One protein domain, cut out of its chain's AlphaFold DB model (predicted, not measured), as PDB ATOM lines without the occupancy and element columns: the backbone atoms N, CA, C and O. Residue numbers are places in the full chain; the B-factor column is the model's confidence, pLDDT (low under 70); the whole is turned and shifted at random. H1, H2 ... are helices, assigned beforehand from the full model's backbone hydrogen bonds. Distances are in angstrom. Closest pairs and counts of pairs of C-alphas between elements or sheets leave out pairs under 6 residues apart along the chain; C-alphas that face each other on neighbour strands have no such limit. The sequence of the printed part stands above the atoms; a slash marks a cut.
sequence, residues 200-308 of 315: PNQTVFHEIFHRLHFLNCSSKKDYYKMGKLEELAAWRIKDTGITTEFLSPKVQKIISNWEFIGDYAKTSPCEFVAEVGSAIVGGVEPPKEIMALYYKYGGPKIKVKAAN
ATOM      1  N   PRO A 200     145.145 174.697 127.844       34.88
ATOM      2  CA  PRO A 200     145.373 175.311 126.515       34.88
ATOM      3  C   PRO A 200     146.840 175.375 126.030       34.88
ATOM      4  O   PRO A 200     147.115 175.786 124.901       34.88
ATOM      5  N   ASN A 201     147.799 174.950 126.854       40.44
ATOM      6  CA  ASN A 201     149.225 174.949 126.526       40.44
ATOM      7  C   ASN A 201     149.625 173.779 125.610       40.44
ATOM      8  O   ASN A 201     150.537 173.942 124.800       40.44
ATOM      9  N   GLN A 202     148.938 172.628 125.686       46.09
ATOM     10  CA  GLN A 202     149.182 171.521 124.751       46.09
ATOM     11  C   GLN A 202     148.856 171.938 123.317       46.09
ATOM     12  O   GLN A 202     149.663 171.682 122.433       46.09
ATOM     13  N   THR A 203     147.745 172.650 123.098       50.88
ATOM     14  CA  THR A 203     147.342 173.163 121.779       50.88
ATOM     15  C   THR A 203     148.399 174.094 121.191       50.88
ATOM     16  O   THR A 203     148.774 173.966 120.033       50.88
ATOM     17  N   VAL A 204     148.950 174.995 122.003       48.66
ATOM     18  CA  VAL A 204     150.017 175.913 121.583       48.66
ATOM     19  C   VAL A 204     151.274 175.167 121.131       48.66
ATOM     20  O   VAL A 204     151.801 175.437 120.050       48.66
ATOM     21  N   PHE A 205     151.768 174.228 121.940       54.00
ATOM     22  CA  PHE A 205     152.964 173.470 121.577       54.00
ATOM     23  C   PHE A 205     152.706 172.542 120.393       54.00
ATOM     24  O   PHE A 205     153.565 172.428 119.523       54.00
ATOM     25  N   HIS A 206     151.514 171.956 120.312       61.69
ATOM     26  CA  HIS A 206     151.067 171.143 119.185       61.69
ATOM     27  C   HIS A 206     151.170 171.908 117.860       61.69
ATOM     28  O   HIS A 206     151.855 171.467 116.937       61.69
ATOM     29  N   GLU A 207     150.618 173.123 117.795       58.12
ATOM     30  CA  GLU A 207     150.705 173.971 116.597       58.12
ATOM     31  C   GLU A 207     152.146 174.418 116.281       58.12
ATOM     32  O   GLU A 207     152.555 174.476 115.115       58.12
ATOM     33  N   ILE A 208     152.967 174.684 117.305       56.31
ATOM     34  CA  ILE A 208     154.402 174.963 117.116       56.31
ATOM     35  C   ILE A 208     155.097 173.755 116.478       56.31
ATOM     36  O   ILE A 208     155.892 173.922 115.548       56.31
ATOM     37  N   PHE A 209     154.805 172.536 116.934       64.56
ATOM     38  CA  PHE A 209     155.435 171.339 116.393       64.56
ATOM     39  C   PHE A 209     154.961 170.985 114.989       64.56
ATOM     40  O   PHE A 209     155.799 170.541 114.207       64.56
ATOM     41  N   HIS A 210     153.717 171.286 114.604       67.00
ATOM     42  CA  HIS A 210     153.302 171.252 113.191       67.00
ATOM     43  C   HIS A 210     154.212 172.125 112.321       67.00
ATOM     44  O   HIS A 210     154.700 171.703 111.268       67.00
ATOM     45  N   ARG A 211     154.544 173.334 112.792       58.62
ATOM     46  CA  ARG A 211     155.446 174.229 112.059       58.62
ATOM     47  C   ARG A 211     156.884 173.723 112.027       58.62
ATOM     48  O   ARG A 211     157.520 173.773 110.971       58.62
ATOM     49  N   LEU A 212     157.415 173.266 113.154       59.88
ATOM     50  CA  LEU A 212     158.776 172.731 113.209       59.88
ATOM     51  C   LEU A 212     158.911 171.477 112.344       59.88
ATOM     52  O   LEU A 212     159.906 171.334 111.641       59.88
ATOM     53  N   HIS A 213     157.891 170.623 112.335       69.81
ATOM     54  CA  HIS A 213     157.789 169.468 111.456       69.81
ATOM     55  C   HIS A 213     157.828 169.893 109.980       69.81
ATOM     56  O   HIS A 213     158.677 169.416 109.228       69.81
ATOM     57  N   PHE A 214     157.017 170.876 109.575       61.50
ATOM     58  CA  PHE A 214     157.060 171.429 108.216       61.50
ATOM     59  C   PHE A 214     158.450 171.947 107.811       61.50
ATOM     60  O   PHE A 214     158.864 171.780 106.664       61.50
ATOM     61  N   LEU A 215     159.168 172.596 108.734       57.25
ATOM     62  CA  LEU A 215     160.518 173.111 108.486       57.25
ATOM     63  C   LEU A 215     161.585 172.007 108.463       57.25
ATOM     64  O   LEU A 215     162.586 172.156 107.767       57.25
ATOM     65  N   ASN A 216     161.382 170.932 109.224       63.91
ATOM     66  CA  ASN A 216     162.319 169.820 109.356       63.91
ATOM     67  C   ASN A 216     162.201 168.801 108.213       63.91
ATOM     68  O   ASN A 216     163.183 168.137 107.882       63.91
ATOM     69  N   CYS A 217     161.032 168.686 107.580       62.81
ATOM     70  CA  CYS A 217     160.851 167.829 106.414       62.81
ATOM     71  C   CYS A 217     161.734 168.287 105.243       62.81
ATOM     72  O   CYS A 217     161.565 169.379 104.696       62.81
ATOM     73  N   SER A 218     162.651 167.403 104.826       52.97
ATOM     74  CA  SER A 218     163.657 167.613 103.770       52.97
ATOM     75  C   SER A 218     163.067 168.138 102.458       52.97
ATOM     76  O   SER A 218     163.730 168.863 101.716       52.97
ATOM     77  N   SER A 219     161.801 167.807 102.183       54.06
ATOM     78  CA  SER A 219     160.992 168.493 101.188       54.06
ATOM     79  C   SER A 219     159.665 168.939 101.806       54.06
ATOM     80  O   SER A 219     158.931 168.155 102.407       54.06
ATOM     81  N   LYS A 220     159.293 170.207 101.588       51.97
ATOM     82  CA  LYS A 220     157.974 170.747 101.980       51.97
ATOM     83  C   LYS A 220     156.809 169.941 101.388       51.97
ATOM     84  O   LYS A 220     155.699 170.006 101.898       51.97
ATOM     85  N   LYS A 221     157.055 169.198 100.299       54.09
ATOM     86  CA  LYS A 221     156.070 168.327  99.650       54.09
ATOM     87  C   LYS A 221     155.757 167.084 100.478       54.09
ATOM     88  O   LYS A 221     154.639 166.601 100.377       54.09
ATOM     89  N   ASP A 222     156.692 166.594 101.288       69.50
ATOM     90  CA  ASP A 222     156.470 165.392 102.096       69.50
ATOM     91  C   ASP A 222     155.584 165.685 103.307       69.50
ATOM     92  O   ASP A 222     154.709 164.882 103.611       69.50
ATOM     93  N   TYR A 223     155.694 166.880 103.900       73.69
ATOM     94  CA  TYR A 223     154.778 167.325 104.959       73.69
ATOM     95  C   TYR A 223     153.311 167.304 104.503       73.69
ATOM     96  O   TYR A 223     152.448 166.761 105.182       73.69
ATOM     97  N   TYR A 224     153.003 167.831 103.311       73.50
ATOM     98  CA  TYR A 224     151.616 167.834 102.824       73.50
ATOM     99  C   TYR A 224     151.074 166.439 102.504       73.50
ATOM    100  O   TYR A 224     149.862 166.272 102.491       73.50
ATOM    101  N   LYS A 225     151.934 165.439 102.271       82.94
ATOM    102  CA  LYS A 225     151.527 164.032 102.091       82.94
ATOM    103  C   LYS A 225     151.252 163.312 103.414       82.94
ATOM    104  O   LYS A 225     150.797 162.175 103.387       82.94
ATOM    105  N   MET A 226     151.549 163.955 104.543       86.38
ATOM    106  CA  MET A 226     151.351 163.434 105.896       86.38
ATOM    107  C   MET A 226     150.058 163.941 106.551       86.38
ATOM    108  O   MET A 226     149.839 163.687 107.734       86.38
ATOM    109  N   GLY A 227     149.201 164.646 105.803       79.25
ATOM    110  CA  GLY A 227     147.842 164.981 106.238       79.25
ATOM    111  C   GLY A 227     146.928 163.752 106.296       79.25
ATOM    112  O   GLY A 227     147.303 162.648 105.881       79.25
ATOM    113  N   LYS A 228     145.704 163.934 106.796       84.81
ATOM    114  CA  LYS A 228     144.693 162.865 106.837       84.81
ATOM    115  C   LYS A 228     144.252 162.487 105.428       84.81
ATOM    116  O   LYS A 228     144.220 163.331 104.538       84.81
ATOM    117  N   LEU A 229     143.819 161.243 105.223       84.50
ATOM    118  CA  LEU A 229     143.380 160.771 103.899       84.50
ATOM    119  C   LEU A 229     142.283 161.657 103.274       84.50
ATOM    120  O   LEU A 229     142.324 161.932 102.076       84.50
ATOM    121  N   GLU A 230     141.346 162.145 104.087       78.75
ATOM    122  CA  GLU A 230     140.274 163.057 103.664       78.75
ATOM    123  C   GLU A 230     140.819 164.422 103.202       78.75
ATOM    124  O   GLU A 230     140.399 164.954 102.173       78.75
ATOM    125  N   GLU A 231     141.814 164.957 103.915       72.69
ATOM    126  CA  GLU A 231     142.491 166.216 103.581       72.69
ATOM    127  C   GLU A 231     143.318 166.068 102.298       72.69
ATOM    128  O   GLU A 231     143.239 166.911 101.404       72.69
ATOM    129  N   LEU A 232     144.043 164.952 102.148       75.81
ATOM    130  CA  LEU A 232     144.801 164.640 100.933       75.81
ATOM    131  C   LEU A 232     143.884 164.570  99.705       75.81
ATOM    132  O   LEU A 232     144.208 165.133  98.653       75.81
ATOM    133  N   ALA A 233     142.716 163.937  99.849       75.81
ATOM    134  CA  ALA A 233     141.708 163.879  98.798       75.81
ATOM    135  C   ALA A 233     141.192 165.282  98.435       75.81
ATOM    136  O   ALA A 233     141.130 165.631  97.251       75.81
ATOM    137  N   ALA A 234     140.896 166.118  99.437       67.88
ATOM    138  CA  ALA A 234     140.459 167.499  99.236       67.88
ATOM    139  C   ALA A 234     141.527 168.359  98.531       67.88
ATOM    140  O   ALA A 234     141.202 169.157  97.646       67.88
ATOM    141  N   TRP A 235     142.806 168.158  98.854       68.81
ATOM    142  CA  TRP A 235     143.944 168.847  98.236       68.81
ATOM    143  C   TRP A 235     144.385 168.247  96.897       68.81
ATOM    144  O   TRP A 235     145.325 168.748  96.276       68.81
ATOM    145  N   ARG A 236     143.699 167.201  96.417       78.75
ATOM    146  CA  ARG A 236     144.020 166.475  95.175       78.75
ATOM    147  C   ARG A 236     145.440 165.892  95.175       78.75
ATOM    148  O   ARG A 236     146.056 165.747  94.115       78.75
ATOM    149  N   ILE A 237     145.953 165.537  96.350       77.69
ATOM    150  CA  ILE A 237     147.233 164.848  96.516       77.69
ATOM    151  C   ILE A 237     146.982 163.351  96.326       77.69
ATOM    152  O   ILE A 237     146.314 162.712  97.129       77.69
ATOM    153  N   LYS A 238     147.509 162.795  95.230       86.06
ATOM    154  CA  LYS A 238     147.341 161.370  94.888       86.06
ATOM    155  C   LYS A 238     148.295 160.444  95.637       86.06
ATOM    156  O   LYS A 238     148.030 159.255  95.744       86.06
ATOM    157  N   ASP A 239     149.422 160.978  96.095       86.75
ATOM    158  CA  ASP A 239     150.422 160.218  96.837       86.75
ATOM    159  C   ASP A 239     150.036 160.173  98.319       86.75
ATOM    160  O   ASP A 239     150.279 161.123  99.061       86.75
ATOM    161  N   THR A 240     149.392 159.076  98.717       91.44
ATOM    162  CA  THR A 240     148.919 158.818 100.084       91.44
ATOM    163  C   THR A 240     149.760 157.765 100.807       91.44
ATOM    164  O   THR A 240     149.363 157.293 101.877       91.44
ATOM    165  N   GLY A 241     150.900 157.355 100.236       93.94
ATOM    166  CA  GLY A 241     151.667 156.204 100.720       93.94
ATOM    167  C   GLY A 241     152.104 156.352 102.177       93.94
ATOM    168  O   GLY A 241     151.940 155.420 102.962       93.94
ATOM    169  N   ILE A 242     152.562 157.548 102.560       92.62
ATOM    170  CA  ILE A 242     153.042 157.839 103.920       92.62
ATOM    171  C   ILE A 242     151.906 157.718 104.944       92.62
ATOM    172  O   ILE A 242     152.036 156.990 105.928       92.62
ATOM    173  N   THR A 243     150.767 158.376 104.705       93.19
ATOM    174  CA  THR A 243     149.601 158.289 105.599       93.19
ATOM    175  C   THR A 243     149.013 156.876 105.630       93.19
ATOM    176  O   THR A 243     148.628 156.397 106.691       93.19
ATOM    177  N   THR A 244     148.994 156.157 104.505       95.81
ATOM    178  CA  THR A 244     148.485 154.774 104.456       95.81
ATOM    179  C   THR A 244     149.365 153.818 105.265       95.81
ATOM    180  O   THR A 244     148.852 152.979 106.003       95.81
ATOM    181  N   GLU A 245     150.690 153.962 105.184       96.25
ATOM    182  CA  GLU A 245     151.622 153.196 106.017       96.25
ATOM    183  C   GLU A 245     151.430 153.513 107.508       96.25
ATOM    184  O   GLU A 245     151.383 152.601 108.340       96.25
ATOM    185  N   PHE A 246     151.274 154.796 107.845       96.88
ATOM    186  CA  PHE A 246     151.022 155.254 109.210       96.88
ATOM    187  C   PHE A 246     149.740 154.656 109.805       96.88
ATOM    188  O   PHE A 246     149.716 154.276 110.976       96.88
ATOM    189  N   LEU A 247     148.692 154.507 108.995       96.81
ATOM    190  CA  LEU A 247     147.416 153.907 109.396       96.81
ATOM    191  C   LEU A 247     147.428 152.368 109.395       96.81
ATOM    192  O   LEU A 247     146.433 151.746 109.763       96.81
ATOM    193  N   SER A 248     148.536 151.727 109.009       97.75
ATOM    194  CA  SER A 248     148.623 150.266 109.026       97.75
ATOM    195  C   SER A 248     148.463 149.700 110.450       97.75
ATOM    196  O   SER A 248     148.962 150.298 111.412       97.75
ATOM    197  N   PRO A 249     147.870 148.499 110.618       97.38
ATOM    198  CA  PRO A 249     147.679 147.891 111.939       97.38
ATOM    199  C   PRO A 249     148.974 147.755 112.746       97.38
ATOM    200  O   PRO A 249     148.973 147.882 113.968       97.38
ATOM    201  N   LYS A 250     150.102 147.532 112.059       96.50
ATOM    202  CA  LYS A 250     151.424 147.429 112.681       96.50
ATOM    203  C   LYS A 250     151.843 148.740 113.350       96.50
ATOM    204  O   LYS A 250     152.303 148.705 114.486       96.50
ATOM    205  N   VAL A 251     151.699 149.874 112.660       96.94
ATOM    206  CA  VAL A 251     152.070 151.193 113.200       96.94
ATOM    207  C   VAL A 251     151.068 151.633 114.265       96.94
ATOM    208  O   VAL A 251     151.474 152.034 115.352       96.94
ATOM    209  N   GLN A 252     149.771 151.467 114.005       97.06
ATOM    210  CA  GLN A 252     148.712 151.853 114.940       97.06
ATOM    211  C   GLN A 252     148.774 151.085 116.263       97.06
ATOM    212  O   GLN A 252     148.500 151.662 117.314       97.06
ATOM    213  N   LYS A 253     149.214 149.818 116.245       96.12
ATOM    214  CA  LYS A 253     149.473 149.046 117.468       96.12
ATOM    215  C   LYS A 253     150.597 149.653 118.313       96.12
ATOM    216  O   LYS A 253     150.479 149.677 119.530       96.12
ATOM    217  N   ILE A 254     151.670 150.145 117.690       95.38
ATOM    218  CA  ILE A 254     152.771 150.804 118.411       95.38
ATOM    219  C   ILE A 254     152.275 152.107 119.042       95.38
ATOM    220  O   ILE A 254     152.500 152.326 120.226       95.38
ATOM    221  N   ILE A 255     151.574 152.939 118.264       93.12
ATOM    222  CA  ILE A 255     151.068 154.239 118.724       93.12
ATOM    223  C   ILE A 255     150.070 154.046 119.870       93.12
ATOM    224  O   ILE A 255     150.216 154.661 120.917       93.12
ATOM    225  N   SER A 256     149.108 153.135 119.717       90.31
ATOM    226  CA  SER A 256     148.046 152.912 120.710       90.31
ATOM    227  C   SER A 256     148.532 152.324 122.036       90.31
ATOM    228  O   SER A 256     147.795 152.369 123.013       90.31
ATOM    229  N   ASN A 257     149.751 151.781 122.088       89.81
ATOM    230  CA  ASN A 257     150.351 151.298 123.333       89.81
ATOM    231  C   ASN A 257     150.913 152.430 124.208       89.81
ATOM    232  O   ASN A 257     151.335 152.167 125.331       89.81
ATOM    233  N   TRP A 258     150.967 153.666 123.705       85.81
ATOM    234  CA  TRP A 258     151.437 154.809 124.473       85.81
ATOM    235  C   TRP A 258     150.251 155.607 125.018       85.81
ATOM    236  O   TRP A 258     149.518 156.228 124.260       85.81
ATOM    237  N   GLU A 259     150.059 155.595 126.338       79.50
ATOM    238  CA  GLU A 259     148.886 156.192 127.008       79.50
ATOM    239  C   GLU A 259     148.747 157.713 126.823       79.50
ATOM    240  O   GLU A 259     147.654 158.256 126.956       79.50
ATOM    241  N   PHE A 260     149.842 158.396 126.479       71.81
ATOM    242  CA  PHE A 260     149.883 159.850 126.306       71.81
ATOM    243  C   PHE A 260     149.453 160.324 124.914       71.81
ATOM    244  O   PHE A 260     149.401 161.532 124.692       71.81
ATOM    245  N   ILE A 261     149.168 159.410 123.977       79.12
ATOM    246  CA  ILE A 261     148.732 159.784 122.631       79.12
ATOM    247  C   ILE A 261     147.202 159.849 122.546       79.12
ATOM    248  O   ILE A 261     146.490 158.882 122.837       79.12
ATOM    249  N   GLY A 262     146.690 160.990 122.099       75.75
ATOM    250  CA  GLY A 262     145.276 161.191 121.843       75.75
ATOM    251  C   GLY A 262     144.809 160.448 120.592       75.75
ATOM    252  O   GLY A 262     145.575 160.150 119.672       75.75
ATOM    253  N   ASP A 263     143.506 160.176 120.510       77.38
ATOM    254  CA  ASP A 263     142.920 159.535 119.325       77.38
ATOM    255  C   ASP A 263     143.088 160.379 118.059       77.38
ATOM    256  O   ASP A 263     143.228 159.849 116.958       77.38
ATOM    257  N   TYR A 264     143.132 161.702 118.209       73.62
ATOM    258  CA  TYR A 264     143.282 162.616 117.087       73.62
ATOM    259  C   TYR A 264     144.660 162.502 116.418       73.62
ATOM    260  O   TYR A 264     144.748 162.465 115.189       73.62
ATOM    261  N   ALA A 265     145.733 162.329 117.192       83.88
ATOM    262  CA  ALA A 265     147.074 162.112 116.656       83.88
ATOM    263  C   ALA A 265     147.236 160.789 115.899       83.88
ATOM    264  O   ALA A 265     148.091 160.673 115.024       83.88
ATOM    265  N   LYS A 266     146.374 159.802 116.158       88.19
ATOM    266  CA  LYS A 266     146.360 158.517 115.435       88.19
ATOM    267  C   LYS A 266     145.837 158.642 114.000       88.19
ATOM    268  O   LYS A 266     145.957 157.695 113.227       88.19
ATOM    269  N   THR A 267     145.279 159.794 113.622       85.31
ATOM    270  CA  THR A 267     144.633 159.993 112.312       85.31
ATOM    271  C   THR A 267     145.596 160.368 111.188       85.31
ATOM    272  O   THR A 267     145.278 160.156 110.016       85.31
ATOM    273  N   SER A 268     146.769 160.923 111.508       92.56
ATOM    274  CA  SER A 268     147.768 161.286 110.501       92.56
ATOM    275  C   SER A 268     149.173 161.439 111.093       92.56
ATOM    276  O   SER A 268     149.308 161.782 112.271       92.56
ATOM    277  N   PRO A 269     150.230 161.255 110.281       94.38
ATOM    278  CA  PRO A 269     151.592 161.493 110.742       94.38
ATOM    279  C   PRO A 269     151.840 162.932 111.222       94.38
ATOM    280  O   PRO A 269     152.603 163.116 112.168       94.38
ATOM    281  N   CYS A 270     151.199 163.947 110.623       84.94
ATOM    282  CA  CYS A 270     151.345 165.336 111.075       84.94
ATOM    283  C   CYS A 270     150.893 165.514 112.527       84.94
ATOM    284  O   CYS A 270     151.651 166.035 113.342       84.94
ATOM    285  N   GLU A 271     149.685 165.054 112.852       84.31
ATOM    286  CA  GLU A 271     149.117 165.192 114.199       84.31
ATOM    287  C   GLU A 271     149.913 164.381 115.228       84.31
ATOM    288  O   GLU A 271     150.157 164.851 116.338       84.31
ATOM    289  N   PHE A 272     150.413 163.208 114.832       93.69
ATOM    290  CA  PHE A 272     151.313 162.404 115.656       93.69
ATOM    291  C   PHE A 272     152.624 163.111 115.991       93.69
ATOM    292  O   PHE A 272     153.022 163.154 117.153       93.69
ATOM    293  N   VAL A 273     153.309 163.680 114.996       87.50
ATOM    294  CA  VAL A 273     154.568 164.399 115.235       87.50
ATOM    295  C   VAL A 273     154.336 165.623 116.126       87.50
ATOM    296  O   VAL A 273     155.156 165.900 117.004       87.50
ATOM    297  N   ALA A 274     153.225 166.332 115.929       77.88
ATOM    298  CA  ALA A 274     152.861 167.482 116.744       77.88
ATOM    299  C   ALA A 274     152.632 167.114 118.217       77.88
ATOM    300  O   ALA A 274     153.236 167.725 119.105       77.88
ATOM    301  N   GLU A 275     151.853 166.063 118.475       80.75
ATOM    302  CA  GLU A 275     151.521 165.652 119.838       80.75
ATOM    303  C   GLU A 275     152.729 165.045 120.566       80.75
ATOM    304  O   GLU A 275     153.014 165.414 121.705       80.75
ATOM    305  N   VAL A 276     153.525 164.204 119.892       80.81
ATOM    306  CA  VAL A 276     154.767 163.650 120.465       80.81
ATOM    307  C   VAL A 276     155.757 164.767 120.805       80.81
ATOM    308  O   VAL A 276     156.357 164.758 121.878       80.81
ATOM    309  N   GLY A 277     155.930 165.751 119.919       71.75
ATOM    310  CA  GLY A 277     156.805 166.894 120.177       71.75
ATOM    311  C   GLY A 277     156.342 167.729 121.372       71.75
ATOM    312  O   GLY A 277     157.146 168.066 122.247       71.75
ATOM    313  N   SER A 278     155.036 168.006 121.434       69.94
ATOM    314  CA  SER A 278     154.391 168.696 122.553       69.94
ATOM    315  C   SER A 278     154.621 167.955 123.875       69.94
ATOM    316  O   SER A 278     155.057 168.563 124.852       69.94
ATOM    317  N   ALA A 279     154.453 166.629 123.883       69.44
ATOM    318  CA  ALA A 279     154.692 165.784 125.051       69.44
ATOM    319  C   ALA A 279     156.156 165.825 125.528       69.44
ATOM    320  O   ALA A 279     156.399 165.963 126.728       69.44
ATOM    321  N   ILE A 280     157.134 165.793 124.612       68.00
ATOM    322  CA  ILE A 280     158.568 165.882 124.955       68.00
ATOM    323  C   ILE A 280     158.899 167.223 125.613       68.00
ATOM    324  O   ILE A 280     159.597 167.270 126.627       68.00
ATOM    325  N   VAL A 281     158.398 168.332 125.057       57.72
ATOM    326  CA  VAL A 281     158.555 169.659 125.683       57.72
ATOM    327  C   VAL A 281     157.803 169.728 127.008       57.72
ATOM    328  O   VAL A 281     158.244 170.419 127.925       57.72
ATOM    329  N   GLY A 282     156.723 168.961 127.128       56.16
ATOM    330  CA  GLY A 282     155.994 168.764 128.368       56.16
ATOM    331  C   GLY A 282     156.678 167.878 129.410       56.16
ATOM    332  O   GLY A 282     156.092 167.628 130.457       56.16
ATOM    333  N   GLY A 283     157.904 167.415 129.152       57.28
ATOM    334  CA  GLY A 283     158.681 166.602 130.087       57.28
ATOM    335  C   GLY A 283     158.340 165.111 130.069       57.28
ATOM    336  O   GLY A 283     158.888 164.366 130.877       57.28
ATOM    337  N   VAL A 284     157.480 164.659 129.153       69.62
ATOM    338  CA  VAL A 284     157.208 163.232 128.946       69.62
ATOM    339  C   VAL A 284     158.343 162.633 128.124       69.62
ATOM    340  O   VAL A 284     158.736 163.193 127.103       69.62
ATOM    341  N   GLU A 285     158.859 161.480 128.541       77.12
ATOM    342  CA  GLU A 285     159.853 160.720 127.779       77.12
ATOM    343  C   GLU A 285     159.142 159.628 126.959       77.12
ATOM    344  O   GLU A 285     158.675 158.641 127.536       77.12
ATOM    345  N   PRO A 286     159.004 159.771 125.624       80.44
ATOM    346  CA  PRO A 286     158.309 158.773 124.828       80.44
ATOM    347  C   PRO A 286     159.139 157.487 124.701       80.44
ATOM    348  O   PRO A 286     160.370 157.553 124.595       80.44
ATOM    349  N   PRO A 287     158.492 156.310 124.623       89.81
ATOM    350  CA  PRO A 287     159.169 155.046 124.352       89.81
ATOM    351  C   PRO A 287     160.029 155.092 123.082       89.81
ATOM    352  O   PRO A 287     159.749 155.841 122.139       89.81
ATOM    353  N   LYS A 288     161.061 154.241 123.013       92.19
ATOM    354  CA  LYS A 288     162.003 154.204 121.877       92.19
ATOM    355  C   LYS A 288     161.294 153.983 120.542       92.19
ATOM    356  O   LYS A 288     161.682 154.568 119.535       92.19
ATOM    357  N   GLU A 289     160.253 153.164 120.537       95.19
ATOM    358  CA  GLU A 289     159.438 152.842 119.373       95.19
ATOM    359  C   GLU A 289     158.628 154.061 118.903       95.19
ATOM    360  O   GLU A 289     158.537 154.305 117.699       95.19
ATOM    361  N   ILE A 290     158.111 154.870 119.836       94.38
ATOM    362  CA  ILE A 290     157.427 156.136 119.534       94.38
ATOM    363  C   ILE A 290     158.421 157.149 118.969       94.38
ATOM    364  O   ILE A 290     158.155 157.748 117.929       94.38
ATOM    365  N   MET A 291     159.604 157.281 119.575       89.94
ATOM    366  CA  MET A 291     160.661 158.161 119.065       89.94
ATOM    367  C   MET A 291     161.166 157.736 117.680       89.94
ATOM    368  O   MET A 291     161.449 158.583 116.832       89.94
ATOM    369  N   ALA A 292     161.253 156.432 117.416       92.62
ATOM    370  CA  ALA A 292     161.607 155.917 116.098       92.62
ATOM    371  C   ALA A 292     160.567 156.314 115.038       92.62
ATOM    372  O   ALA A 292     160.948 156.774 113.960       92.62
ATOM    373  N   LEU A 293     159.269 156.200 115.345       95.12
ATOM    374  CA  LEU A 293     158.203 156.675 114.458       95.12
ATOM    375  C   LEU A 293     158.236 158.199 114.301       95.12
ATOM    376  O   LEU A 293     158.123 158.693 113.183       95.12
ATOM    377  N   TYR A 294     158.453 158.938 115.387       90.31
ATOM    378  CA  TYR A 294     158.553 160.397 115.375       90.31
ATOM    379  C   TYR A 294     159.614 160.877 114.383       90.31
ATOM    380  O   TYR A 294     159.323 161.687 113.507       90.31
ATOM    381  N   TYR A 295     160.825 160.317 114.444       87.88
ATOM    382  CA  TYR A 295     161.886 160.672 113.504       87.88
ATOM    383  C   TYR A 295     161.634 160.155 112.089       87.88
ATOM    384  O   TYR A 295     161.941 160.856 111.125       87.88
ATOM    385  N   LYS A 296     161.054 158.957 111.949       91.69
ATOM    386  CA  LYS A 296     160.670 158.406 110.645       91.69
ATOM    387  C   LYS A 296     159.719 159.346 109.900       91.69
ATOM    388  O   LYS A 296     159.885 159.537 108.699       91.69
ATOM    389  N   TYR A 297     158.759 159.936 110.606       91.56
ATOM    390  CA  TYR A 297     157.793 160.872 110.035       91.56
ATOM    391  C   TYR A 297     158.253 162.330 110.098       91.56
ATOM    392  O   TYR A 297     157.422 163.213 110.018       91.56
ATOM    393  N   GLY A 298     159.555 162.610 110.209       81.75
ATOM    394  CA  GLY A 298     160.065 163.975 110.045       81.75
ATOM    395  C   GLY A 298     159.986 164.855 111.292       81.75
ATOM    396  O   GLY A 298     160.129 166.076 111.188       81.75
ATOM    397  N   GLY A 299     159.828 164.269 112.478       79.31
ATOM    398  CA  GLY A 299     159.904 164.990 113.742       79.31
ATOM    399  C   GLY A 299     161.251 165.711 113.937       79.31
ATOM    400  O   GLY A 299     162.311 165.123 113.683       79.31
ATOM    401  N   PRO A 300     161.252 166.993 114.356       69.88
ATOM    402  CA  PRO A 300     162.477 167.752 114.592       69.88
ATOM    403  C   PRO A 300     163.330 167.138 115.707       69.88
ATOM    404  O   PRO A 300     162.825 166.625 116.699       69.88
ATOM    405  N   LYS A 301     164.660 167.223 115.590       66.81
ATOM    406  CA  LYS A 301     165.558 166.762 116.662       66.81
ATOM    407  C   LYS A 301     165.385 167.621 117.912       66.81
ATOM    408  O   LYS A 301     165.743 168.797 117.910       66.81
ATOM    409  N   ILE A 302     164.937 167.004 119.002       56.62
ATOM    410  CA  ILE A 302     164.834 167.654 120.307       56.62
ATOM    411  C   ILE A 302     166.038 167.229 121.150       56.62
ATOM    412  O   ILE A 302     166.197 166.059 121.491       56.62
ATOM    413  N   LYS A 303     166.923 168.176 121.487       46.19
ATOM    414  CA  LYS A 303     167.975 167.936 122.485       46.19
ATOM    415  C   LYS A 303     167.371 168.089 123.875       46.19
ATOM    416  O   LYS A 303     167.403 169.180 124.440       46.19
ATOM    417  N   VAL A 304     166.851 167.001 124.429       38.41
ATOM    418  CA  VAL A 304     166.574 166.938 125.865       38.41
ATOM    419  C   VAL A 304     167.939 166.858 126.546       38.41
ATOM    420  O   VAL A 304     168.690 165.907 126.322       38.41
ATOM    421  N   LYS A 305     168.344 167.888 127.303       32.56
ATOM    422  CA  LYS A 305     169.493 167.720 128.203       32.56
ATOM    423  C   LYS A 305     169.124 166.565 129.122       32.56
ATOM    424  O   LYS A 305     168.077 166.645 129.756       32.56
ATOM    425  N   ALA A 306     169.954 165.519 129.163       29.28
ATOM    426  CA  ALA A 306     169.822 164.460 130.152       29.28
ATOM    427  C   ALA A 306     169.591 165.138 131.502       29.28
ATOM    428  O   ALA A 306     170.430 165.936 131.935       29.28
ATOM    429  N   ALA A 307     168.415 164.921 132.089       33.06
ATOM    430  CA  ALA A 307     168.143 165.402 133.425       33.06
ATOM    431  C   ALA A 307     169.284 164.872 134.294       33.06
ATOM    432  O   ALA A 307     169.517 163.661 134.355       33.06
ATOM    433  N   ASN A 308     170.054 165.779 134.898       28.03
ATOM    434  CA  ASN A 308     170.921 165.395 135.997       28.03
ATOM    435  C   ASN A 308     170.022 164.640 136.973       28.03
ATOM    436  O   ASN A 308     169.050 165.201 137.471       28.03
TER     437      ASN A 308
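Overview. This is residues 200 to 308 of the 315 residues of an uncharacterized protein of Clostridium sp. CAG:967 (UniProt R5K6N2). Helix H6 runs through the middle of a small, loosely joined cluster of helices, with H1 crossing it on one side and H7 crossing it on another, and with H5 beside H7 on the side away from H1. The short helices H2, H3 and H4 lie off the first end of H6, H3 farthest out, and the last residues, up to Asn 308, run out as a tail that makes much of the length. The printed part has 109 residues with seven named helices, H1 to H7 in order, and no named strand, and its class is all helix. It is compact, with a radius of gyration of the C-alphas of 13.5 A, yet elongated, spanning 48 by 28 by 27 A.

Arrangement. H1, residues 201 to 216, touches the hub H6, residues 269 to 281, at a steep tilt of 61 degrees, opposite ways; their closest C-alphas, of Phe 209 and Ala 274, are 4.7 A apart. H1 and H2, residues 220 to 224, only just touch, with 3 pairs of C-alphas within 8 A, and only at the corner, closest at Phe 214 and Tyr 223, 5.7 A. H3, residues 229 to 234, touches no helix; it is close but not clearly touching to H4, residues 241 to 246, with C-alphas of Leu 229 and Thr 243 closest at 6.9 A. H4 and H6 only just touch, with 3 pairs within 8 A, closest at the C-alphas of Thr 243 and Pro 269, 6.4 A. H5, residues 249 to 256, is apart from H6 but only just touches H7, residues 288 to 296, with 3 pairs within 8 A, closest at the C-alphas of Ile 255 and Ile 290, 6.7 A. H6 and H7 only just touch, also with 3 pairs, at a steep tilt of 55 degrees, the C-alphas of Val 273 and Tyr 294 closest at 5.6 A. In H1, H3, H4, H6 and H7 every O i to N i+4 pair is within hydrogen-bond range; H5 has 3 of 4, and H2 has 0 of 1, with 0 of 2 O i to N i+3 pairs.

Along the chain. H1 begins at C-alpha 201, (149.225, 174.949, 126.526), and measures 22.2 A from first to last C-alpha. H5 measures 10.1 A, H6 18.4 A and H7 12.1 A, ending at C-alpha 296, (160.670, 158.406, 110.645).

Size, cuts and confidence. The C-alphas of Arg 236 and Asn 308 are the two farthest apart, at 48.9 A. The printed part has no cut, and the link from H5 to H6, 12 residues, is long. The mean pLDDT of the printed part is 74.9; residues 200 to 222, 234 to 235, 278 to 284 and 300 to 308 are under 70.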